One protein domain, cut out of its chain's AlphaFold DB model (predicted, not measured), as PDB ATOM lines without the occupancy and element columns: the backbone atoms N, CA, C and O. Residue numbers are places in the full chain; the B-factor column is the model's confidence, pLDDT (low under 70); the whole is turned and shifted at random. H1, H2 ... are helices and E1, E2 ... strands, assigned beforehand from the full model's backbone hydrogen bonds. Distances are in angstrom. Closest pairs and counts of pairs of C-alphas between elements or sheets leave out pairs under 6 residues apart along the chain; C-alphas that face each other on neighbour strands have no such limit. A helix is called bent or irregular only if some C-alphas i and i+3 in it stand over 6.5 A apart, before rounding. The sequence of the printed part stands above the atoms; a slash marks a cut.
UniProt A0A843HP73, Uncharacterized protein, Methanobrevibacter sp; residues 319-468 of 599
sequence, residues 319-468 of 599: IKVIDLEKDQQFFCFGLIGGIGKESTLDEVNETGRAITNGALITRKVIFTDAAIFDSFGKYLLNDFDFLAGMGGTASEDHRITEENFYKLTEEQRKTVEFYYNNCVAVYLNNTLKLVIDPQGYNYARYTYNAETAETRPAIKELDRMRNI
ATOM      1  N   ILE A 319     -28.803 -52.240  33.499       95.25
ATOM      2  CA  ILE A 319     -28.256 -50.928  33.136       95.25
ATOM      3  C   ILE A 319     -27.956 -50.074  34.365       95.25
ATOM      4  O   ILE A 319     -28.637 -50.132  35.387       95.25
ATOM      5  N   LYS A 320     -26.966 -49.191  34.229       96.69
ATOM      6  CA  LYS A 320     -26.757 -48.063  35.139       96.69
ATOM      7  C   LYS A 320     -26.998 -46.752  34.401       96.69
ATOM      8  O   LYS A 320     -26.253 -46.415  33.482       96.69
ATOM      9  N   VAL A 321     -28.006 -46.003  34.836       97.44
ATOM     10  CA  VAL A 321     -28.287 -44.643  34.357       97.44
ATOM     11  C   VAL A 321     -27.533 -43.642  35.235       97.44
ATOM     12  O   VAL A 321     -27.497 -43.794  36.456       97.44
ATOM     13  N   ILE A 322     -26.886 -42.651  34.621       97.94
ATOM     14  CA  ILE A 322     -26.120 -41.603  35.307       97.94
ATOM     15  C   ILE A 322     -26.417 -40.262  34.638       97.94
ATOM     16  O   ILE A 322     -26.026 -40.058  33.488       97.94
ATOM     17  N   ASP A 323     -27.057 -39.349  35.360       98.19
ATOM     18  CA  ASP A 323     -27.118 -37.936  34.980       98.19
ATOM     19  C   ASP A 323     -25.782 -37.248  35.283       98.19
ATOM     20  O   ASP A 323     -25.136 -37.540  36.290       98.19
ATOM     21  N   LEU A 324     -25.338 -36.382  34.372       98.12
ATOM     22  CA  LEU A 324     -24.027 -35.740  34.416       98.12
ATOM     23  C   LEU A 324     -24.138 -34.304  34.925       98.12
ATOM     24  O   LEU A 324     -24.811 -33.465  34.317       98.12
ATOM     25  N   GLU A 325     -23.385 -34.008  35.980       97.25
ATOM     26  CA  GLU A 325     -23.137 -32.637  36.431       97.25
ATOM     27  C   GLU A 325     -22.431 -31.815  35.340       97.25
ATOM     28  O   GLU A 325     -21.756 -32.361  34.465       97.25
ATOM     29  N   LYS A 326     -22.581 -30.483  35.370       94.69
ATOM     30  CA  LYS A 326     -22.148 -29.586  34.274       94.69
ATOM     31  C   LYS A 326     -20.669 -29.711  33.882       94.69
ATOM     32  O   LYS A 326     -20.326 -29.472  32.727       94.69
ATOM     33  N   ASP A 327     -19.798 -30.066  34.820       96.12
ATOM     34  CA  ASP A 327     -18.362 -30.289  34.611       96.12
ATOM     35  C   ASP A 327     -18.025 -31.677  34.035       96.12
ATOM     36  O   ASP A 327     -16.947 -31.870  33.473       96.12
ATOM     37  N   GLN A 328     -18.960 -32.625  34.126       97.56
ATOM     38  CA  GLN A 328     -18.857 -33.991  33.601       97.56
ATOM     39  C   GLN A 328     -19.472 -34.146  32.202       97.56
ATOM     40  O   GLN A 328     -19.241 -35.159  31.534       97.56
ATOM     41  N   GLN A 329     -20.266 -33.165  31.763       98.50
ATOM     42  CA  GLN A 329     -20.887 -33.123  30.440       98.50
ATOM     43  C   GLN A 329     -19.840 -32.959  29.329       98.50
ATOM     44  O   GLN A 329     -18.794 -32.322  29.493       98.50
ATOM     45  N   PHE A 330     -20.124 -33.537  28.165       98.50
ATOM     46  CA  PHE A 330     -19.216 -33.547  27.019       98.50
ATOM     47  C   PHE A 330     -19.996 -33.588  25.707       98.50
ATOM     48  O   PHE A 330     -21.112 -34.094  25.657       98.50
ATOM     49  N   PHE A 331     -19.399 -33.064  24.643       98.38
ATOM     50  CA  PHE A 331     -19.897 -33.226  23.285       98.38
ATOM     51  C   PHE A 331     -19.347 -34.491  22.642       98.38
ATOM     52  O   PHE A 331     -18.171 -34.805  22.834       98.38
ATOM     53  N   CYS A 332     -20.165 -35.141  21.816       97.69
ATOM     54  CA  CYS A 332     -19.737 -36.104  20.803       97.69
ATOM     55  C   CYS A 332     -19.804 -35.470  19.405       97.69
ATOM     56  O   CYS A 332     -20.808 -34.847  19.059       97.69
ATOM     57  N   PHE A 333     -18.765 -35.677  18.593       95.81
ATOM     58  CA  PHE A 333     -18.665 -35.258  17.189       95.81
ATOM     59  C   PHE A 333     -18.320 -36.447  16.283       95.81
ATOM     60  O   PHE A 333     -17.807 -37.456  16.758       95.81
ATOM     61  N   GLY A 334     -18.561 -36.329  14.971       92.88
ATOM     62  CA  GLY A 334     -18.281 -37.417  14.018       92.88
ATOM     63  C   GLY A 334     -19.247 -38.599  14.144       92.88
ATOM     64  O   GLY A 334     -18.882 -39.736  13.857       92.88
ATOM     65  N   LEU A 335     -20.464 -38.323  14.614       92.50
ATOM     66  CA  LEU A 335     -21.545 -39.289  14.779       92.50
ATOM     67  C   LEU A 335     -22.098 -39.744  13.419       92.50
ATOM     68  O   LEU A 335     -22.175 -38.955  12.473       92.50
ATOM     69  N   ILE A 336     -22.519 -41.008  13.338       89.69
ATOM     70  CA  ILE A 336     -23.095 -41.613  12.129       89.69
ATOM     71  C   ILE A 336     -24.503 -42.106  12.466       89.69
ATOM     72  O   ILE A 336     -24.651 -42.964  13.326       89.69
ATOM     73  N   GLY A 337     -25.543 -41.589  11.813       80.19
ATOM     74  CA  GLY A 337     -26.929 -42.010  12.065       80.19
ATOM     75  C   GLY A 337     -27.801 -41.938  10.821       80.19
ATOM     76  O   GLY A 337     -27.406 -41.347   9.815       80.19
ATOM     77  N   GLY A 338     -28.954 -42.597  10.877       68.56
ATOM     78  CA  GLY A 338     -29.851 -42.747   9.736       68.56
ATOM     79  C   GLY A 338     -30.762 -41.539   9.484       68.56
ATOM     80  O   GLY A 338     -30.404 -40.380   9.707       68.56
ATOM     81  N   ILE A 339     -31.962 -41.819   8.983       66.31
ATOM     82  CA  ILE A 339     -33.011 -40.826   8.694       66.31
ATOM     83  C   ILE A 339     -33.850 -40.455   9.933       66.31
ATOM     84  O   ILE A 339     -34.624 -39.494   9.888       66.31
ATOM     85  N   GLY A 340     -33.669 -41.182  11.035       69.94
ATOM     86  CA  GLY A 340     -34.450 -41.099  12.259       69.94
ATOM     87  C   GLY A 340     -35.644 -42.052  12.242       69.94
ATOM     88  O   GLY A 340     -36.327 -42.207  11.228       69.94
ATOM     89  N   LYS A 341     -35.965 -42.585  13.424       77.00
ATOM     90  CA  LYS A 341     -36.964 -43.634  13.692       77.00
ATOM     91  C   LYS A 341     -36.582 -45.036  13.198       77.00
ATOM     92  O   LYS A 341     -37.462 -45.826  12.863       77.00
ATOM     93  N   GLU A 342     -35.296 -45.352  13.179       83.88
ATOM     94  CA  GLU A 342     -34.807 -46.719  13.014       83.88
ATOM     95  C   GLU A 342     -35.356 -47.611  14.143       83.88
ATOM     96  O   GLU A 342     -35.323 -47.240  15.319       83.88
ATOM     97  N   SER A 343     -35.884 -48.785  13.795       83.50
ATOM     98  CA  SER A 343     -36.440 -49.737  14.772       83.50
ATOM     99  C   SER A 343     -35.351 -50.546  15.469       83.50
ATOM    100  O   SER A 343     -35.517 -50.962  16.621       83.50
ATOM    101  N   THR A 344     -34.228 -50.743  14.778       88.81
ATOM    102  CA  THR A 344     -33.116 -51.592  15.200       88.81
ATOM    103  C   THR A 344     -31.756 -50.925  14.986       88.81
ATOM    104  O   THR A 344     -31.598 -50.016  14.172       88.81
ATOM    105  N   LEU A 345     -30.742 -51.394  15.711       87.00
ATOM    106  CA  LEU A 345     -29.355 -50.953  15.562       87.00
ATOM    107  C   LEU A 345     -28.766 -51.338  14.193       87.00
ATOM    108  O   LEU A 345     -27.905 -50.628  13.677       87.00
ATOM    109  N   ASP A 346     -29.252 -52.418  13.581       87.50
ATOM    110  CA  ASP A 346     -28.844 -52.821  12.234       87.50
ATOM    111  C   ASP A 346     -29.276 -51.763  11.200       87.50
ATOM    112  O   ASP A 346     -28.442 -51.283  10.435       87.50
ATOM    113  N   GLU A 347     -30.522 -51.271  11.267       85.50
ATOM    114  CA  GLU A 347     -31.012 -50.164  10.421       85.50
ATOM    115  C   GLU A 347     -30.186 -48.873  10.583       85.50
ATOM    116  O   GLU A 347     -29.913 -48.186   9.593       85.50
ATOM    117  N   VAL A 348     -29.751 -48.545  11.808       83.81
ATOM    118  CA  VAL A 348     -28.877 -47.382  12.084       83.81
ATOM    119  C   VAL A 348     -27.528 -47.529  11.374       83.81
ATOM    120  O   VAL A 348     -27.013 -46.557  10.818       83.81
ATOM    121  N   ASN A 349     -26.960 -48.737  11.372       83.25
ATOM    122  CA  ASN A 349     -25.678 -49.021  10.728       83.25
ATOM    123  C   ASN A 349     -25.794 -49.102   9.194       83.25
ATOM    124  O   ASN A 349     -24.884 -48.657   8.497       83.25
ATOM    125  N   GLU A 350     -26.902 -49.621   8.655       82.88
ATOM    126  CA  GLU A 350     -27.143 -49.721   7.205       82.88
ATOM    127  C   GLU A 350     -27.455 -48.367   6.547       82.88
ATOM    128  O   GLU A 350     -27.003 -48.091   5.435       82.88
ATOM    129  N   THR A 351     -28.235 -47.514   7.218       73.25
ATOM    130  CA  THR A 351     -28.698 -46.225   6.663       73.25
ATOM    131  C   THR A 351     -27.820 -45.031   7.055       73.25
ATOM    132  O   THR A 351     -28.056 -43.907   6.596       73.25
ATOM    133  N   GLY A 352     -26.799 -45.279   7.879       76.62
ATOM    134  CA  GLY A 352     -25.965 -44.282   8.534       76.62
ATOM    135  C   GLY A 352     -25.285 -43.280   7.597       76.62
ATOM    136  O   GLY A 352     -24.576 -43.633   6.654       76.62
ATOM    137  N   ARG A 353     -25.441 -41.992   7.910       83.25
ATOM    138  CA  ARG A 353     -24.706 -40.870   7.315       83.25
ATOM    139  C   ARG A 353     -23.996 -40.089   8.412       83.25
ATOM    140  O   ARG A 353     -24.509 -39.960   9.521       83.25
ATOM    141  N   ALA A 354     -22.824 -39.547   8.095       86.00
ATOM    142  CA  ALA A 354     -22.117 -38.655   9.005       86.00
ATOM    143  C   ALA A 354     -22.939 -37.375   9.230       86.00
ATOM    144  O   ALA A 354     -23.312 -36.704   8.264       86.00
ATOM    145  N   ILE A 355     -23.193 -37.032  10.492       87.38
ATOM    146  CA  ILE A 355     -23.816 -35.763  10.878       87.38
ATOM    147  C   ILE A 355     -22.760 -34.741  11.309       87.38
ATOM    148  O   ILE A 355     -21.737 -35.074  11.905       87.38
ATOM    149  N   THR A 356     -23.010 -33.473  10.983       83.44
ATOM    150  CA  THR A 356     -22.080 -32.359  11.230       83.44
ATOM    151  C   THR A 356     -22.192 -31.764  12.628       83.44
ATOM    152  O   THR A 356     -21.222 -31.215  13.144       83.44
ATOM    153  N   ASN A 357     -23.376 -31.837  13.229       90.25
ATOM    154  CA  ASN A 357     -23.684 -31.180  14.492       90.25
ATOM    155  C   ASN A 357     -23.169 -32.015  15.669       90.25
ATOM    156  O   ASN A 357     -23.316 -33.238  15.688       90.25
ATOM    157  N   GLY A 358     -22.589 -31.348  16.668       94.88
ATOM    158  CA  GLY A 358     -22.236 -31.995  17.930       94.88
ATOM    159  C   GLY A 358     -23.479 -32.391  18.729       94.88
ATOM    160  O   GLY A 358     -24.529 -31.755  18.612       94.88
ATOM    161  N   ALA A 359     -23.349 -33.413  19.570       97.38
ATOM    162  CA  ALA A 359     -24.373 -33.813  20.532       97.38
ATOM    163  C   ALA A 359     -23.871 -33.610  21.966       97.38
ATOM    164  O   ALA A 359     -22.884 -34.233  22.360       97.38
ATOM    165  N   LEU A 360     -24.533 -32.742  22.737       98.44
ATOM    166  CA  LEU A 360     -24.229 -32.486  24.144       98.44
ATOM    167  C   LEU A 360     -24.791 -33.619  25.003       98.44
ATOM    168  O   LEU A 360     -26.003 -33.740  25.179       98.44
ATOM    169  N   ILE A 361     -23.901 -34.435  25.560       98.50
ATOM    170  CA  ILE A 361     -24.261 -35.551  26.425       98.50
ATOM    171  C   ILE A 361     -24.499 -35.053  27.848       98.50
ATOM    172  O   ILE A 361     -23.574 -34.565  28.506       98.50
ATOM    173  N   THR A 362     -25.719 -35.254  28.347       98.56
ATOM    174  CA  THR A 362     -26.107 -34.942  29.736       98.56
ATOM    175  C   THR A 362     -26.459 -36.179  30.561       98.56
ATOM    176  O   THR A 362     -26.481 -36.097  31.787       98.56
ATOM    177  N   ARG A 363     -26.642 -37.344  29.926       98.62
ATOM    178  CA  ARG A 363     -26.898 -38.632  30.593       98.62
ATOM    179  C   ARG A 363     -26.081 -39.756  29.965       98.62
ATOM    180  O   ARG A 363     -25.892 -39.798  28.750       98.62
ATOM    181  N   LYS A 364     -25.641 -40.705  30.790       98.25
ATOM    182  CA  LYS A 364     -25.071 -41.988  30.362       98.25
ATOM    183  C   LYS A 364     -26.008 -43.131  30.729       98.25
ATOM    184  O   LYS A 364     -26.547 -43.153  31.832       98.25
ATOM    185  N   VAL A 365     -26.129 -44.108  29.839       98.06
ATOM    186  CA  VAL A 365     -26.729 -45.419  30.117       98.06
ATOM    187  C   VAL A 365     -25.647 -46.462  29.881       98.06
ATOM    188  O   VAL A 365     -25.095 -46.548  28.787       98.06
ATOM    189  N   ILE A 366     -25.285 -47.208  30.920       97.62
ATOM    190  CA  ILE A 366     -24.168 -48.153  30.890       97.62
ATOM    191  C   ILE A 366     -24.715 -49.571  30.981       97.62
ATOM    192  O   ILE A 366     -25.271 -49.949  32.009       97.62
ATOM    193  N   PHE A 367     -24.510 -50.344  29.920       96.88
ATOM    194  CA  PHE A 367     -24.731 -51.781  29.854       96.88
ATOM    195  C   PHE A 367     -23.434 -52.514  30.229       96.88
ATOM    196  O   PHE A 367     -22.345 -52.155  29.768       96.88
ATOM    197  N   THR A 368     -23.546 -53.562  31.045       91.12
ATOM    198  CA  THR A 368     -22.432 -54.478  31.373       91.12
ATOM    199  C   THR A 368     -22.584 -55.867  30.750       91.12
ATOM    200  O   THR A 368     -21.666 -56.678  30.817       91.12
ATOM    201  N   ASP A 369     -23.733 -56.146  30.134       94.38
ATOM    202  CA  ASP A 369     -24.032 -57.397  29.441       94.38
ATOM    203  C   ASP A 369     -24.311 -57.103  27.958       94.38
ATOM    204  O   ASP A 369     -25.152 -56.262  27.622       94.38
ATOM    205  N   ALA A 370     -23.578 -57.783  27.073       94.75
ATOM    206  CA  ALA A 370     -23.708 -57.622  25.630       94.75
ATOM    207  C   ALA A 370     -25.052 -58.150  25.104       94.75
ATOM    208  O   ALA A 370     -25.659 -57.498  24.267       94.75
ATOM    209  N   ALA A 371     -25.577 -59.256  25.639       93.62
ATOM    210  CA  ALA A 371     -26.859 -59.807  25.203       93.62
ATOM    211  C   ALA A 371     -28.037 -58.893  25.586       93.62
ATOM    212  O   ALA A 371     -29.029 -58.816  24.859       93.62
ATOM    213  N   ILE A 372     -27.919 -58.165  26.702       94.19
ATOM    214  CA  ILE A 372     -28.899 -57.145  27.102       94.19
ATOM    215  C   ILE A 372     -28.796 -55.899  26.209       94.19
ATOM    216  O   ILE A 372     -29.825 -55.357  25.805       94.19
ATOM    217  N   PHE A 373     -27.581 -55.474  25.844       95.12
ATOM    218  CA  PHE A 373     -27.374 -54.398  24.868       95.12
ATOM    219  C   PHE A 373     -27.930 -54.766  23.480       95.12
ATOM    220  O   PHE A 373     -28.665 -53.978  22.888       95.12
ATOM    221  N   ASP A 374     -27.681 -55.988  23.002       92.81
ATOM    222  CA  ASP A 374     -28.222 -56.512  21.739       92.81
ATOM    223  C   ASP A 374     -29.752 -56.657  21.769       92.81
ATOM    224  O   ASP A 374     -30.404 -56.643  20.725       92.81
ATOM    225  N   SER A 375     -30.345 -56.834  22.956       90.88
ATOM    226  CA  SER A 375     -31.800 -56.814  23.142       90.88
ATOM    227  C   SER A 375     -32.346 -55.389  23.035       90.88
ATOM    228  O   SER A 375     -33.239 -55.133  22.229       90.88
ATOM    229  N   PHE A 376     -31.745 -54.430  23.750       93.88
ATOM    230  CA  PHE A 376     -32.071 -53.003  23.624       93.88
ATOM    231  C   PHE A 376     -31.967 -52.516  22.167       93.88
ATOM    232  O   PHE A 376     -32.875 -51.856  21.664       93.88
ATOM    233  N   GLY A 377     -30.917 -52.932  21.452       91.62
ATOM    234  CA  GLY A 377     -30.699 -52.620  20.039       91.62
ATOM    235  C   GLY A 377     -31.763 -53.152  19.069       91.62
ATOM    236  O   GLY A 377     -31.779 -52.717  17.925       91.62
ATOM    237  N   LYS A 378     -32.674 -54.043  19.484       90.12
ATOM    238  CA  LYS A 378     -33.810 -54.524  18.660       90.12
ATOM    239  C   LYS A 378     -35.108 -53.755  18.908       90.12
ATOM    240  O   LYS A 378     -36.130 -54.050  18.291       90.12
ATOM    241  N   TYR A 379     -35.078 -52.820  19.853       87.62
ATOM    242  CA  TYR A 379     -36.255 -52.223  20.467       87.62
ATOM    243  C   TYR A 379     -36.130 -50.700  20.596       87.62
ATOM    244  O   TYR A 379     -36.709 -50.110  21.503       87.62
ATOM    245  N   LEU A 380     -35.412 -50.044  19.676       91.00
ATOM    246  CA  LEU A 380     -35.098 -48.610  19.754       91.00
ATOM    247  C   LEU A 380     -36.347 -47.706  19.775       91.00
ATOM    248  O   LEU A 380     -36.315 -46.636  20.377       91.00
ATOM    249  N   LEU A 381     -37.462 -48.151  19.185       90.44
ATOM    250  CA  LEU A 381     -38.753 -47.443  19.197       90.44
ATOM    251  C   LEU A 381     -39.676 -47.800  20.381       90.44
ATOM    252  O   LEU A 381     -40.822 -47.352  20.408       90.44
ATOM    253  N   ASN A 382     -39.219 -48.598  21.351       89.69
ATOM    254  CA  ASN A 382     -39.938 -48.763  22.615       89.69
ATOM    255  C   ASN A 382     -39.692 -47.557  23.531       89.69
ATOM    256  O   ASN A 382     -38.607 -46.976  23.524       89.69
ATOM    257  N   ASP A 383     -40.684 -47.218  24.352       92.62
ATOM    258  CA  ASP A 383     -40.507 -46.230  25.412       92.62
ATOM    259  C   ASP A 383     -39.590 -46.786  26.515       92.62
ATOM    260  O   ASP A 383     -39.761 -47.911  26.982       92.62
ATOM    261  N   PHE A 384     -38.634 -45.967  26.944       93.25
ATOM    262  CA  PHE A 384     -37.714 -46.207  28.045       93.25
ATOM    263  C   PHE A 384     -37.671 -44.968  28.951       93.25
ATOM    264  O   PHE A 384     -37.333 -43.867  28.510       93.25
ATOM    265  N   ASP A 385     -37.931 -45.139  30.246       94.62
ATOM    266  CA  ASP A 385     -37.986 -44.048  31.228       94.62
ATOM    267  C   ASP A 385     -36.667 -43.262  31.314       94.62
ATOM    268  O   ASP A 385     -36.658 -42.059  31.574       94.62
ATOM    269  N   PHE A 386     -35.530 -43.907  31.029       95.50
ATOM    270  CA  PHE A 386     -34.219 -43.251  31.014       95.50
ATOM    271  C   PHE A 386     -33.993 -42.313  29.811       95.50
ATOM    272  O   PHE A 386     -33.011 -41.565  29.812       95.50
ATOM    273  N   LEU A 387     -34.877 -42.313  28.810       96.81
ATOM    274  CA  LEU A 387     -34.895 -41.343  27.707       96.81
ATOM    275  C   LEU A 387     -35.916 -40.215  27.931       96.81
ATOM    276  O   LEU A 387     -35.860 -39.197  27.242       96.81
ATOM    277  N   ALA A 388     -36.821 -40.355  28.905       95.56
ATOM    278  CA  ALA A 388     -37.872 -39.377  29.159       95.56
ATOM    279  C   ALA A 388     -37.300 -37.997  29.534       95.56
ATOM    280  O   ALA A 388     -36.425 -37.874  30.396       95.56
ATOM    281  N   GLY A 389     -37.819 -36.953  28.880       94.81
ATOM    282  CA  GLY A 389     -37.396 -35.560  29.074       94.81
ATOM    283  C   GLY A 389     -36.064 -35.178  28.415       94.81
ATOM    284  O   GLY A 389     -35.592 -34.063  28.633       94.81
ATOM    285  N   MET A 390     -35.464 -36.068  27.620       97.62
ATOM    286  CA  MET A 390     -34.146 -35.876  27.008       97.62
ATOM    287  C   MET A 390     -34.245 -35.446  25.534       97.62
ATOM    288  O   MET A 390     -35.285 -35.593  24.886       97.62
ATOM    289  N   GLY A 391     -33.138 -34.952  24.981       95.88
ATOM    290  CA  GLY A 391     -33.029 -34.537  23.582       95.88
ATOM    291  C   GLY A 391     -33.447 -33.092  23.274       95.88
ATOM    292  O   GLY A 391     -33.806 -32.310  24.159       95.88
ATOM    293  N   GLY A 392     -33.417 -32.755  21.983       92.75
ATOM    294  CA  GLY A 392     -33.757 -31.443  21.424       92.75
ATOM    295  C   GLY A 392     -32.587 -30.773  20.697       92.75
ATOM    296  O   GLY A 392     -31.539 -31.376  20.484       92.75
ATOM    297  N   THR A 393     -32.750 -29.500  20.339       92.81
ATOM    298  CA  THR A 393     -31.733 -28.712  19.620       92.81
ATOM    299  C   THR A 393     -31.531 -27.373  20.320       92.81
ATOM    300  O   THR A 393     -32.506 -26.753  20.741       92.81
ATOM    301  N   ALA A 394     -30.285 -26.921  20.441       94.25
ATOM    302  CA  ALA A 394     -29.934 -25.649  21.072       94.25
ATOM    303  C   ALA A 394     -28.808 -24.922  20.319       94.25
ATOM    304  O   ALA A 394     -28.163 -25.482  19.430       94.25
ATOM    305  N   SER A 395     -28.593 -23.659  20.683       93.44
ATOM    306  CA  SER A 395     -27.471 -22.823  20.259       93.44
ATOM    307  C   SER A 395     -27.073 -21.914  21.422       93.44
ATOM    308  O   SER A 395     -27.928 -21.515  22.210       93.44
ATOM    309  N   GLU A 396     -25.790 -21.575  21.513       93.56
ATOM    310  CA  GLU A 396     -25.268 -20.571  22.455       93.56
ATOM    311  C   GLU A 396     -25.033 -19.204  21.771       93.56
ATOM    312  O   GLU A 396     -24.421 -18.308  22.355       93.56
ATOM    313  N   ASP A 397     -25.478 -19.038  20.518       91.06
ATOM    314  CA  ASP A 397     -25.309 -17.806  19.743       91.06
ATOM    315  C   ASP A 397     -26.221 -16.695  20.295       91.06
ATOM    316  O   ASP A 397     -27.413 -16.623  19.997       91.06
ATOM    317  N   HIS A 398     -25.642 -15.817  21.117       87.94
ATOM    318  CA  HIS A 398     -26.333 -14.738  21.834       87.94
ATOM    319  C   HIS A 398     -27.074 -13.737  20.928       87.94
ATOM    320  O   HIS A 398     -27.899 -12.963  21.412       87.94
ATOM    321  N   ARG A 399     -26.788 -13.742  19.620       87.75
ATOM    322  CA  ARG A 399     -27.441 -12.885  18.623       87.75
ATOM    323  C   ARG A 399     -28.858 -13.368  18.294       87.75
ATOM    324  O   ARG A 399     -29.626 -12.625  17.675       87.75
ATOM    325  N   ILE A 400     -29.218 -14.599  18.685       89.19
ATOM    326  CA  ILE A 400     -30.533 -15.187  18.419       89.19
ATOM    327  C   ILE A 400     -31.388 -15.429  19.665       89.19
ATOM    328  O   ILE A 400     -30.907 -15.686  20.763       89.19
ATOM    329  N   THR A 401     -32.700 -15.394  19.450       86.06
ATOM    330  CA  THR A 401     -33.751 -15.814  20.379       86.06
ATOM    331  C   THR A 401     -34.836 -16.555  19.597       86.06
ATOM    332  O   THR A 401     -34.932 -16.416  18.374       86.06
ATOM    333  N   GLU A 402     -35.700 -17.312  20.281       81.19
ATOM    334  CA  GLU A 402     -36.829 -18.012  19.638       81.19
ATOM    335  C   GLU A 402     -37.726 -17.054  18.827       81.19
ATOM    336  O   GLU A 402     -38.171 -17.381  17.727       81.19
ATOM    337  N   GLU A 403     -37.928 -15.830  19.328       80.69
ATOM    338  CA  GLU A 403     -38.731 -14.790  18.672       80.69
ATOM    339  C   GLU A 403     -38.051 -14.134  17.461       80.69
ATOM    340  O   GLU A 403     -38.730 -13.536  16.618       80.69
ATOM    341  N   ASN A 404     -36.715 -14.156  17.399       84.56
ATOM    342  CA  ASN A 404     -35.944 -13.397  16.414       84.56
ATOM    343  C   ASN A 404     -35.368 -14.278  15.288       84.56
ATOM    344  O   ASN A 404     -35.221 -13.795  14.168       84.56
ATOM    345  N   PHE A 405     -35.141 -15.575  15.528       85.19
ATOM    346  CA  PHE A 405     -34.483 -16.479  14.576       85.19
ATOM    347  C   PHE A 405     -35.238 -16.605  13.241       85.19
ATOM    348  O   PHE A 405     -34.648 -16.645  12.157       85.19
ATOM    349  N   TYR A 406     -36.571 -16.600  13.302       80.44
ATOM    350  CA  TYR A 406     -37.439 -16.636  12.122       80.44
ATOM    351  C   TYR A 406     -37.537 -15.292  11.378       80.44
ATOM    352  O   TYR A 406     -38.064 -15.263  10.269       80.44
ATOM    353  N   LYS A 407     -37.005 -14.200  11.947       78.31
ATOM    354  CA  LYS A 407     -36.890 -12.878  11.301       78.31
ATOM    355  C   LYS A 407     -35.569 -12.701  10.544       78.31
ATOM    356  O   LYS A 407     -35.414 -11.714   9.837       78.31
ATOM    357  N   LEU A 408     -34.626 -13.631  10.699       78.81
ATOM    358  CA  LEU A 408     -33.338 -13.606  10.008       78.81
ATOM    359  C   LEU A 408     -33.471 -13.983   8.521       78.81
ATOM    360  O   LEU A 408     -34.420 -14.666   8.119       78.81
ATOM    361  N   THR A 409     -32.484 -13.616   7.706       77.06
ATOM    362  CA  THR A 409     -32.329 -14.136   6.336       77.06
ATOM    363  C   THR A 409     -31.853 -15.597   6.347       77.06
ATOM    364  O   THR A 409     -31.395 -16.116   7.370       77.06
ATOM    365  N   GLU A 410     -31.956 -16.306   5.216       77.62
ATOM    366  CA  GLU A 410     -31.418 -17.674   5.115       77.62
ATOM    367  C   GLU A 410     -29.895 -17.704   5.337       77.62
ATOM    368  O   GLU A 410     -29.398 -18.560   6.070       77.62
ATOM    369  N   GLU A 411     -29.168 -16.731   4.783       80.62
ATOM    370  CA  GLU A 411     -27.717 -16.608   4.955       80.62
ATOM    371  C   GLU A 411     -27.333 -16.298   6.404       80.62
ATOM    372  O   GLU A 411     -26.451 -16.954   6.953       80.62
ATOM    373  N   GLN A 412     -28.045 -15.384   7.076       84.69
ATOM    374  CA  GLN A 412     -27.854 -15.137   8.509       84.69
ATOM    375  C   GLN A 412     -28.051 -16.424   9.330       84.69
ATOM    376  O   GLN A 412     -27.178 -16.767  10.134       84.69
ATOM    377  N   ARG A 413     -29.136 -17.183   9.084       87.06
ATOM    378  CA  ARG A 413     -29.403 -18.470   9.760       87.06
ATOM    379  C   ARG A 413     -28.294 -19.500   9.540       87.06
ATOM    380  O   ARG A 413     -27.947 -20.195  10.488       87.06
ATOM    381  N   LYS A 414     -27.696 -19.574   8.343       87.25
ATOM    382  CA  LYS A 414     -26.546 -20.459   8.059       87.25
ATOM    383  C   LYS A 414     -25.302 -20.127   8.892       87.25
ATOM    384  O   LYS A 414     -24.451 -20.994   9.062       87.25
ATOM    385  N   THR A 415     -25.180 -18.906   9.426       87.81
ATOM    386  CA  THR A 415     -24.064 -18.534  10.320       87.81
ATOM    387  C   THR A 415     -24.260 -18.945  11.781       87.81
ATOM    388  O   THR A 415     -23.316 -18.795  12.564       87.81
ATOM    389  N   VAL A 416     -25.451 -19.421  12.158       90.19
ATOM    390  CA  VAL A 416     -25.779 -19.859  13.521       90.19
ATOM    391  C   VAL A 416     -25.379 -21.321  13.694       90.19
ATOM    392  O   VAL A 416     -25.796 -22.188  12.927       90.19
ATOM    393  N   GLU A 417     -24.579 -21.605  14.717       91.62
ATOM    394  CA  GLU A 417     -24.182 -22.971  15.056       91.62
ATOM    395  C   GLU A 417     -25.215 -23.601  15.999       91.62
ATOM    396  O   GLU A 417     -25.509 -23.056  17.062       91.62
ATOM    397  N   PHE A 418     -25.761 -24.756  15.612       93.81
ATOM    398  CA  PHE A 418     -26.708 -25.535  16.413       93.81
ATOM    399  C   PHE A 418     -26.113 -26.885  16.810       93.81
ATOM    400  O   PHE A 418     -25.363 -27.493  16.042       93.81
ATOM    401  N   TYR A 419     -26.518 -27.398  17.964       95.69
ATOM    402  CA  TYR A 419     -26.137 -28.718  18.459       95.69
ATOM    403  C   TYR A 419     -27.345 -29.482  19.011       95.69
ATOM    404  O   TYR A 419     -28.338 -28.879  19.428       95.69
ATOM    405  N   TYR A 420     -27.261 -30.814  19.020       95.88
ATOM    406  CA  TYR A 420     -28.259 -31.657  19.678       95.88
ATOM    407  C   TYR A 420     -28.062 -31.571  21.191       95.88
ATOM    408  O   TYR A 420     -26.954 -31.772  21.691       95.88
ATOM    409  N   ASN A 421     -29.114 -31.214  21.915       96.50
ATOM    410  CA  ASN A 421     -29.074 -30.924  23.342       96.50
ATOM    411  C   ASN A 421     -29.602 -32.107  24.164       96.50
ATOM    412  O   ASN A 421     -30.396 -32.901  23.669       96.50
ATOM    413  N   ASN A 422     -29.210 -32.193  25.437       97.62
ATOM    414  CA  ASN A 422     -29.684 -33.207  26.386       97.62
ATOM    415  C   ASN A 422     -29.615 -34.653  25.855       97.62
ATOM    416  O   ASN A 422     -30.518 -35.453  26.097       97.62
ATOM    417  N   CYS A 423     -28.576 -34.990  25.097       98.12
ATOM    418  CA  CYS A 423     -28.440 -36.302  24.479       98.12
ATOM    419  C   CYS A 423     -27.991 -37.367  25.490       98.12
ATOM    420  O   CYS A 423     -27.326 -37.088  26.495       98.12
ATOM    421  N   VAL A 424     -28.334 -38.618  25.185       98.62
ATOM    422  CA  VAL A 424     -28.030 -39.787  26.015       98.62
ATOM    423  C   VAL A 424     -26.932 -40.609  25.348       98.62
ATOM    424  O   VAL A 424     -27.097 -41.073  24.224       98.62
ATOM    425  N   ALA A 425     -25.810 -40.813  26.036       98.31
ATOM    426  CA  ALA A 425     -24.732 -41.680  25.565       98.31
ATOM    427  C   ALA A 425     -24.897 -43.102  26.113       98.31
ATOM    428  O   ALA A 425     -24.933 -43.309  27.329       98.31
ATOM    429  N   VAL A 426     -24.949 -44.091  25.223       97.94
ATOM    430  CA  VAL A 426     -25.056 -45.508  25.575       97.94
ATOM    431  C   VAL A 426     -23.686 -46.169  25.500       97.94
ATOM    432  O   VAL A 426     -23.024 -46.156  24.461       97.94
ATOM    433  N   TYR A 427     -23.278 -46.772  26.610       97.75
ATOM    434  CA  TYR A 427     -22.015 -47.480  26.762       97.75
ATOM    435  C   TYR A 427     -22.256 -48.980  26.919       97.75
ATOM    436  O   TYR A 427     -23.158 -49.380  27.651       97.75
ATOM    437  N   LEU A 428     -21.387 -49.798  26.329       96.75
ATOM    438  CA  LEU A 428     -21.247 -51.220  26.644       96.75
ATOM    439  C   LEU A 428     -19.835 -51.447  27.190       96.75
ATOM    440  O   LEU A 428     -18.861 -51.147  26.502       96.75
ATOM    441  N   ASN A 429     -19.711 -51.950  28.421       91.88
ATOM    442  CA  ASN A 429     -18.419 -52.236  29.068       91.88
ATOM    443  C   ASN A 429     -17.420 -51.058  29.012       91.88
ATOM    444  O   ASN A 429     -16.240 -51.228  28.715       91.88
ATOM    445  N   ASN A 430     -17.910 -49.849  29.308       88.19
ATOM    446  CA  ASN A 430     -17.193 -48.564  29.238       88.19
ATOM    447  C   ASN A 430     -16.761 -48.095  27.831       88.19
ATOM    448  O   ASN A 430     -16.221 -46.996  27.712       88.19
ATOM    449  N   THR A 431     -17.056 -48.836  26.761       95.19
ATOM    450  CA  THR A 431     -16.931 -48.352  25.377       95.19
ATOM    451  C   THR A 431     -18.199 -47.602  24.974       95.19
ATOM    452  O   THR A 431     -19.298 -48.131  25.133       95.19
ATOM    453  N   LEU A 432     -18.062 -46.377  24.457       96.81
ATOM    454  CA  LEU A 432     -19.180 -45.634  23.869       96.81
ATOM    455  C   LEU A 432     -19.654 -46.368  22.608       96.81
ATOM    456  O   LEU A 432     -18.844 -46.665  21.733       96.81
ATOM    457  N   LYS A 433     -20.950 -46.677  22.537       95.50
ATOM    458  CA  LYS A 433     -21.565 -47.368  21.397       95.50
ATOM    459  C   LYS A 433     -22.497 -46.454  20.625       95.50
ATOM    460  O   LYS A 433     -22.345 -46.317  19.415       95.50
ATOM    461  N   LEU A 434     -23.430 -45.813  21.329       94.94
ATOM    462  CA  LEU A 434     -24.465 -44.984  20.716       94.94
ATOM    463  C   LEU A 434     -24.549 -43.613  21.378       94.94
ATOM    464  O   LEU A 434     -24.283 -43.464  22.571       94.94
ATOM    465  N   VAL A 435     -25.008 -42.634  20.612       96.44
ATOM    466  CA  VAL A 435     -25.617 -41.408  21.130       96.44
ATOM    467  C   VAL A 435     -27.064 -41.377  20.662       96.44
ATOM    468  O   VAL A 435     -27.358 -41.754  19.531       96.44
ATOM    469  N   ILE A 436     -27.968 -40.950  21.535       96.25
ATOM    470  CA  ILE A 436     -29.400 -40.866  21.264       96.25
ATOM    471  C   ILE A 436     -29.864 -39.428  21.518       96.25
ATOM    472  O   ILE A 436     -29.617 -38.877  22.594       96.25
ATOM    473  N   ASP A 437     -30.571 -38.846  20.548       95.50
ATOM    474  CA  ASP A 437     -31.408 -37.652  20.709       95.50
ATOM    475  C   ASP A 437     -32.894 -38.071  20.652       95.50
ATOM    476  O   ASP A 437     -33.433 -38.318  19.567       95.50
ATOM    477  N   PRO A 438     -33.585 -38.184  21.804       94.75
ATOM    478  CA  PRO A 438     -35.007 -38.524  21.822       94.75
ATOM    479  C   PRO A 438     -35.934 -37.391  21.356       94.75
ATOM    480  O   PRO A 438     -37.095 -37.654  21.052       94.75
ATOM    481  N   GLN A 439     -35.470 -36.135  21.296       92.62
ATOM    482  CA  GLN A 439     -36.289 -34.937  21.034       92.62
ATOM    483  C   GLN A 439     -37.597 -34.865  21.843       92.62
ATOM    484  O   GLN A 439     -38.665 -34.587  21.291       92.62
ATOM    485  N   GLY A 440     -37.530 -35.146  23.147       93.44
ATOM    486  CA  GLY A 440     -38.677 -35.113  24.057       93.44
ATOM    487  C   GLY A 440     -39.606 -36.332  23.991       93.44
ATOM    488  O   GLY A 440     -40.652 -36.321  24.639       93.44
ATOM    489  N   TYR A 441     -39.251 -37.371  23.232       93.94
ATOM    490  CA  TYR A 441     -39.919 -38.676  23.261       93.94
ATOM    491  C   TYR A 441     -39.246 -39.608  24.281       93.94
ATOM    492  O   TYR A 441     -38.113 -39.372  24.691       93.94
ATOM    493  N   ASN A 442     -39.925 -40.691  24.662       95.06
ATOM    494  CA  ASN A 442     -39.363 -41.696  25.569       95.06
ATOM    495  C   ASN A 442     -38.629 -42.827  24.824       95.06
ATOM    496  O   ASN A 442     -38.077 -43.708  25.467       95.06
ATOM    497  N   TYR A 443     -38.585 -42.816  23.491       93.62
ATOM    498  CA  TYR A 443     -37.884 -43.815  22.676       93.62
ATOM    499  C   TYR A 443     -36.669 -43.212  21.955       93.62
ATOM    500  O   TYR A 443     -36.506 -41.991  21.881       93.62
ATOM    501  N   ALA A 444     -35.801 -44.059  21.397       92.75
ATOM    502  CA  ALA A 444     -34.531 -43.666  20.787       92.75
ATOM    503  C   ALA A 444     -34.705 -43.090  19.362       92.75
ATOM    504  O   ALA A 444     -34.230 -43.643  18.371       92.75
ATOM    505  N   ARG A 445     -35.426 -41.964  19.270       91.19
ATOM    506  CA  ARG A 445     -35.932 -41.380  18.017       91.19
ATOM    507  C   ARG A 445     -34.854 -41.070  16.978       91.19
ATOM    508  O   ARG A 445     -35.070 -41.364  15.805       91.19
ATOM    509  N   TYR A 446     -33.741 -40.469  17.383       92.06
ATOM    510  CA  TYR A 446     -32.548 -40.348  16.552       92.06
ATOM    511  C   TYR A 446     -31.413 -41.077  17.252       92.06
ATOM    512  O   TYR A 446     -30.969 -40.659  18.322       92.06
ATOM    513  N   THR A 447     -30.975 -42.183  16.657       93.00
ATOM    514  CA  THR A 447     -29.883 -43.005  17.177       93.00
ATOM    515  C   THR A 447     -28.677 -42.880  16.257       93.00
ATOM    516  O   THR A 447     -28.787 -42.999  15.038       93.00
ATOM    517  N   TYR A 448     -27.518 -42.640  16.859       92.62
ATOM    518  CA  TYR A 448     -26.251 -42.451  16.173       92.62
ATOM    519  C   TYR A 448     -25.239 -43.477  16.672       92.62
ATOM    520  O   TYR A 448     -24.991 -43.566  17.875       92.62
ATOM    521  N   ASN A 449     -24.607 -44.208  15.757       92.06
ATOM    522  CA  ASN A 449     -23.374 -44.928  16.036       92.06
ATOM    523  C   ASN A 449     -22.285 -43.916  16.435       92.06
ATOM    524  O   ASN A 449     -22.086 -42.885  15.781       92.06
ATOM    525  N   ALA A 450     -21.623 -44.208  17.553       93.69
ATOM    526  CA  ALA A 450     -20.668 -43.331  18.209       93.69
ATOM    527  C   ALA A 450     -19.323 -44.018  18.512       93.69
ATOM    528  O   ALA A 450     -18.523 -43.470  19.269       93.69
ATOM    529  N   GLU A 451     -19.043 -45.190  17.928       91.12
ATOM    530  CA  GLU A 451     -17.792 -45.925  18.189       91.12
ATOM    531  C   GLU A 451     -16.540 -45.165  17.720       91.12
ATOM    532  O   GLU A 451     -15.479 -45.271  18.332       91.12
ATOM    533  N   THR A 452     -16.670 -44.366  16.658       90.25
ATOM    534  CA  THR A 452     -15.608 -43.500  16.118       90.25
ATOM    535  C   THR A 452     -15.745 -42.036  16.547       90.25
ATOM    536  O   THR A 452     -15.069 -41.176  15.983       90.25
ATOM    537  N   ALA A 453     -16.640 -41.721  17.490       94.06
ATOM    538  CA  ALA A 453     -16.954 -40.340  17.840       94.06
ATOM    539  C   ALA A 453     -15.823 -39.666  18.636       94.06
ATOM    540  O   ALA A 453     -15.273 -40.233  19.582       94.06
ATOM    541  N   GLU A 454     -15.515 -38.414  18.301       95.81
ATOM    542  CA  GLU A 454     -14.590 -37.591  19.084       95.81
ATOM    543  C   GLU A 454     -15.339 -36.961  20.267       95.81
ATOM    544  O   GLU A 454     -16.368 -36.310  20.070       95.81
ATOM    545  N   THR A 455     -14.822 -37.107  21.492       97.00
ATOM    546  CA  THR A 455     -15.432 -36.508  22.691       97.00
ATOM    547  C   THR A 455     -14.673 -35.284  23.195       97.00
ATOM    548  O   THR A 455     -13.469 -35.375  23.446       97.00
ATOM    549  N   ARG A 456     -15.371 -34.167  23.443       97.44
ATOM    550  CA  ARG A 456     -14.783 -32.907  23.950       97.44
ATOM    551  C   ARG A 456     -15.513 -32.392  25.203       97.44
ATOM    552  O   ARG A 456     -16.736 -32.473  25.234       97.44
ATOM    553  N   PRO A 457     -14.832 -31.828  26.223       97.88
ATOM    554  CA  PRO A 457     -15.497 -31.303  27.425       97.88
ATOM    555  C   PRO A 457     -16.511 -30.194  27.110       97.88
ATOM    556  O   PRO A 457     -16.163 -29.238  26.414       97.88
ATOM    557  N   ALA A 458     -17.731 -30.281  27.654       97.69
ATOM    558  CA  ALA A 458     -18.832 -29.391  27.273       97.69
ATOM    559  C   ALA A 458     -18.544 -27.921  27.578       97.69
ATOM    560  O   ALA A 458     -18.729 -27.083  26.704       97.69
ATOM    561  N   ILE A 459     -18.020 -27.615  28.772       96.00
ATOM    562  CA  ILE A 459     -17.714 -26.239  29.206       96.00
ATOM    563  C   ILE A 459     -16.898 -25.485  28.146       96.00
ATOM    564  O   ILE A 459     -17.279 -24.393  27.739       96.00
ATOM    565  N   LYS A 460     -15.817 -26.095  27.636       94.62
ATOM    566  CA  LYS A 460     -14.929 -25.450  26.656       94.62
ATOM    567  C   LYS A 460     -15.620 -25.170  25.324       94.62
ATOM    568  O   LYS A 460     -15.344 -24.144  24.712       94.62
ATOM    569  N   GLU A 461     -16.473 -26.081  24.871       95.38
ATOM    570  CA  GLU A 461     -17.143 -25.959  23.577       95.38
ATOM    571  C   GLU A 461     -18.329 -24.984  23.650       95.38
ATOM    572  O   GLU A 461     -18.466 -24.134  22.774       95.38
ATOM    573  N   LEU A 462     -19.115 -25.014  24.735       95.19
ATOM    574  CA  LEU A 462     -20.166 -24.021  24.983       95.19
ATOM    575  C   LEU A 462     -19.569 -22.614  25.116       95.19
ATOM    576  O   LEU A 462     -20.058 -21.680  24.491       95.19
ATOM    577  N   ASP A 463     -18.471 -22.452  25.859       93.31
ATOM    578  CA  ASP A 463     -17.805 -21.151  25.977       93.31
ATOM    579  C   ASP A 463     -17.193 -20.692  24.643       93.31
ATOM    580  O   ASP A 463     -17.211 -19.497  24.346       93.31
ATOM    581  N   ARG A 464     -16.720 -21.612  23.789       92.44
ATOM    582  CA  ARG A 464     -16.307 -21.293  22.411       92.44
ATOM    583  C   ARG A 464     -17.482 -20.786  21.571       92.44
ATOM    584  O   ARG A 464     -17.302 -19.835  20.821       92.44
ATOM    585  N   MET A 465     -18.658 -21.407  21.686       91.44
ATOM    586  CA  MET A 465     -19.872 -21.015  20.955       91.44
ATOM    587  C   MET A 465     -20.450 -19.676  21.451       91.44
ATOM    588  O   MET A 465     -20.884 -18.866  20.635       91.44
ATOM    589  N   ARG A 466     -20.395 -19.396  22.762       90.19
ATOM    590  CA  ARG A 466     -20.821 -18.109  23.353       90.19
ATOM    591  C   ARG A 466     -19.954 -16.938  22.909       90.19
ATOM    592  O   ARG A 466     -20.474 -15.888  22.540       90.19
ATOM    593  N   ASN A 467     -18.633 -17.117  22.962       85.88
ATOM    594  CA  ASN A 467     -17.636 -16.070  22.711       85.88
ATOM    595  C   ASN A 467     -17.286 -15.925  21.217       85.88
ATOM    596  O   ASN A 467     -16.156 -15.585  20.862       85.88
ATOM    597  N   ILE A 468     -18.244 -16.205  20.334       79.12
ATOM    598  CA  ILE A 468     -18.107 -15.965  18.901       79.12
ATOM    599  C   ILE A 468     -18.146 -14.451  18.651       79.12
ATOM    600  O   ILE A 468     -19.191 -13.817  18.790       79.12
TER     601      ILE A 468
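What this domain is: This is residues 319 to 468 of the 599 residues of an uncharacterized protein of Methanobrevibacter sp (UniProt A0A843HP73). A strongly twisted, sharply bent sheet of seven strands forms the body, built on two long parallel strands, E3 and E4, that bend side by side; H2 sits over one end of this pair, H1 grazes the sheet at E6, and H4 stands up from E2 toward the other end. From that other end a long loop arm, residues 395 to 416 with the short helix H3, reaches away from the sheet and makes much of the length. The printed part has 150 residues with four named helices and seven named strands; along the chain E1 and E2 come before H1, E3 comes between H1 and H2, H3 follows H2, and E4 to E7 come between H3 and H4; the sheet is branched and mixed, its neighbour pairs being E3 and E4, which are parallel, and E1 and E3, E2 and E3, E2 and E7, E4 and E5, and E5 and E6, which are antiparallel. The class is mixed, helices and strands, with under half of the residues in named elements. The whole is compact, with a radius of gyration of the C-alphas of 15.7 A, yet elongated in outline, with spans of 48 by 31 by 27 A.

Where its parts are: E3, residues 359 to 367, is 20.2 A long and bends by 79 degrees at residue 362. E4, residues 419 to 428, is the longest strand at 24.4 A and bends by 76 degrees at residue 422; it begins with C-alpha 419 at (-26.137, -28.718, 18.459). E5 is residues 431 to 437, 18.6 A long, and E6 is residues 446 to 449. E1, residues 319 to 323, is 13.2 A long and begins with C-alpha 319 at (-28.256, -50.928, 33.136). E2 is residues 330 to 333 and E7 residues 454 to 457. Of the helices, H1 is residues 345 to 351, H2 residues 370 to 376 and H3 residues 410 to 414. H4, residues 458 to 466, is the longest helix at 12.1 A and ends with C-alpha 466 at (-20.821, -18.109, 23.353).

How they stand to each other: E3 has three neighbours: E1, beside residues 363 to 367, and E2, beside residues 359 to 361, lie on one side of it, and E4 on the other side. E3 and E4 are parallel at 19 degrees, with N 365 and O 425 2.9 A apart; E3, H2, H3 and E4 form a strand-helix-strand unit, two parallel neighbour strands with helices between them in the chain. E1 and E3 are antiparallel, with N 320 and O 366 at 2.9 A, and so are E2 and E3, with N 361 and O 330 at 2.8 A. E7, an edge strand, is antiparallel to E2, with N 331 and O 456 at 2.8 A. E4, E5 and E6 form a meander, each strand the antiparallel neighbour of the one before, through two hairpins; N 426 and O 434 are 2.8 A apart, as are N 448 and O 435. Residues 393 to 394 pair antiparallel with residues 419 to 420 of E4. H4 is on the sheet over E2, at a height of 10.6 A, and stands up from it by 55 degrees; the closest C-alphas, of Phe 330 and Ala 458, are 4.2 A apart. H2 is on the sheet at a height of 8.4 A, only just over E3, with 3 of its 7 C-alphas there, and runs slantwise to the strands at 37 degrees to E3 on the local plane; the closest C-alphas of the two, of Phe 367 and Phe 373, are 6.2 A apart. H1 only grazes the sheet, with its residues 345 to 349; the C-alphas of Val 348 and Thr 447 of E6 are 6.8 A apart. H3 is not on the sheet, and it is apart from H4. In H1, H2, H3 and H4 every O i to N i+4 pair is within hydrogen-bond range.

The domain as a whole: The two C-alphas farthest apart, those of Ala 371 and Lys 407, are 50.0 A from each other. The printed part has no cut. The links from E2 to H1, 11 residues, and from H2 to H3, 33 residues, are long. The mean pLDDT of the printed part is 91.3, and residues 338 to 340 are under 70.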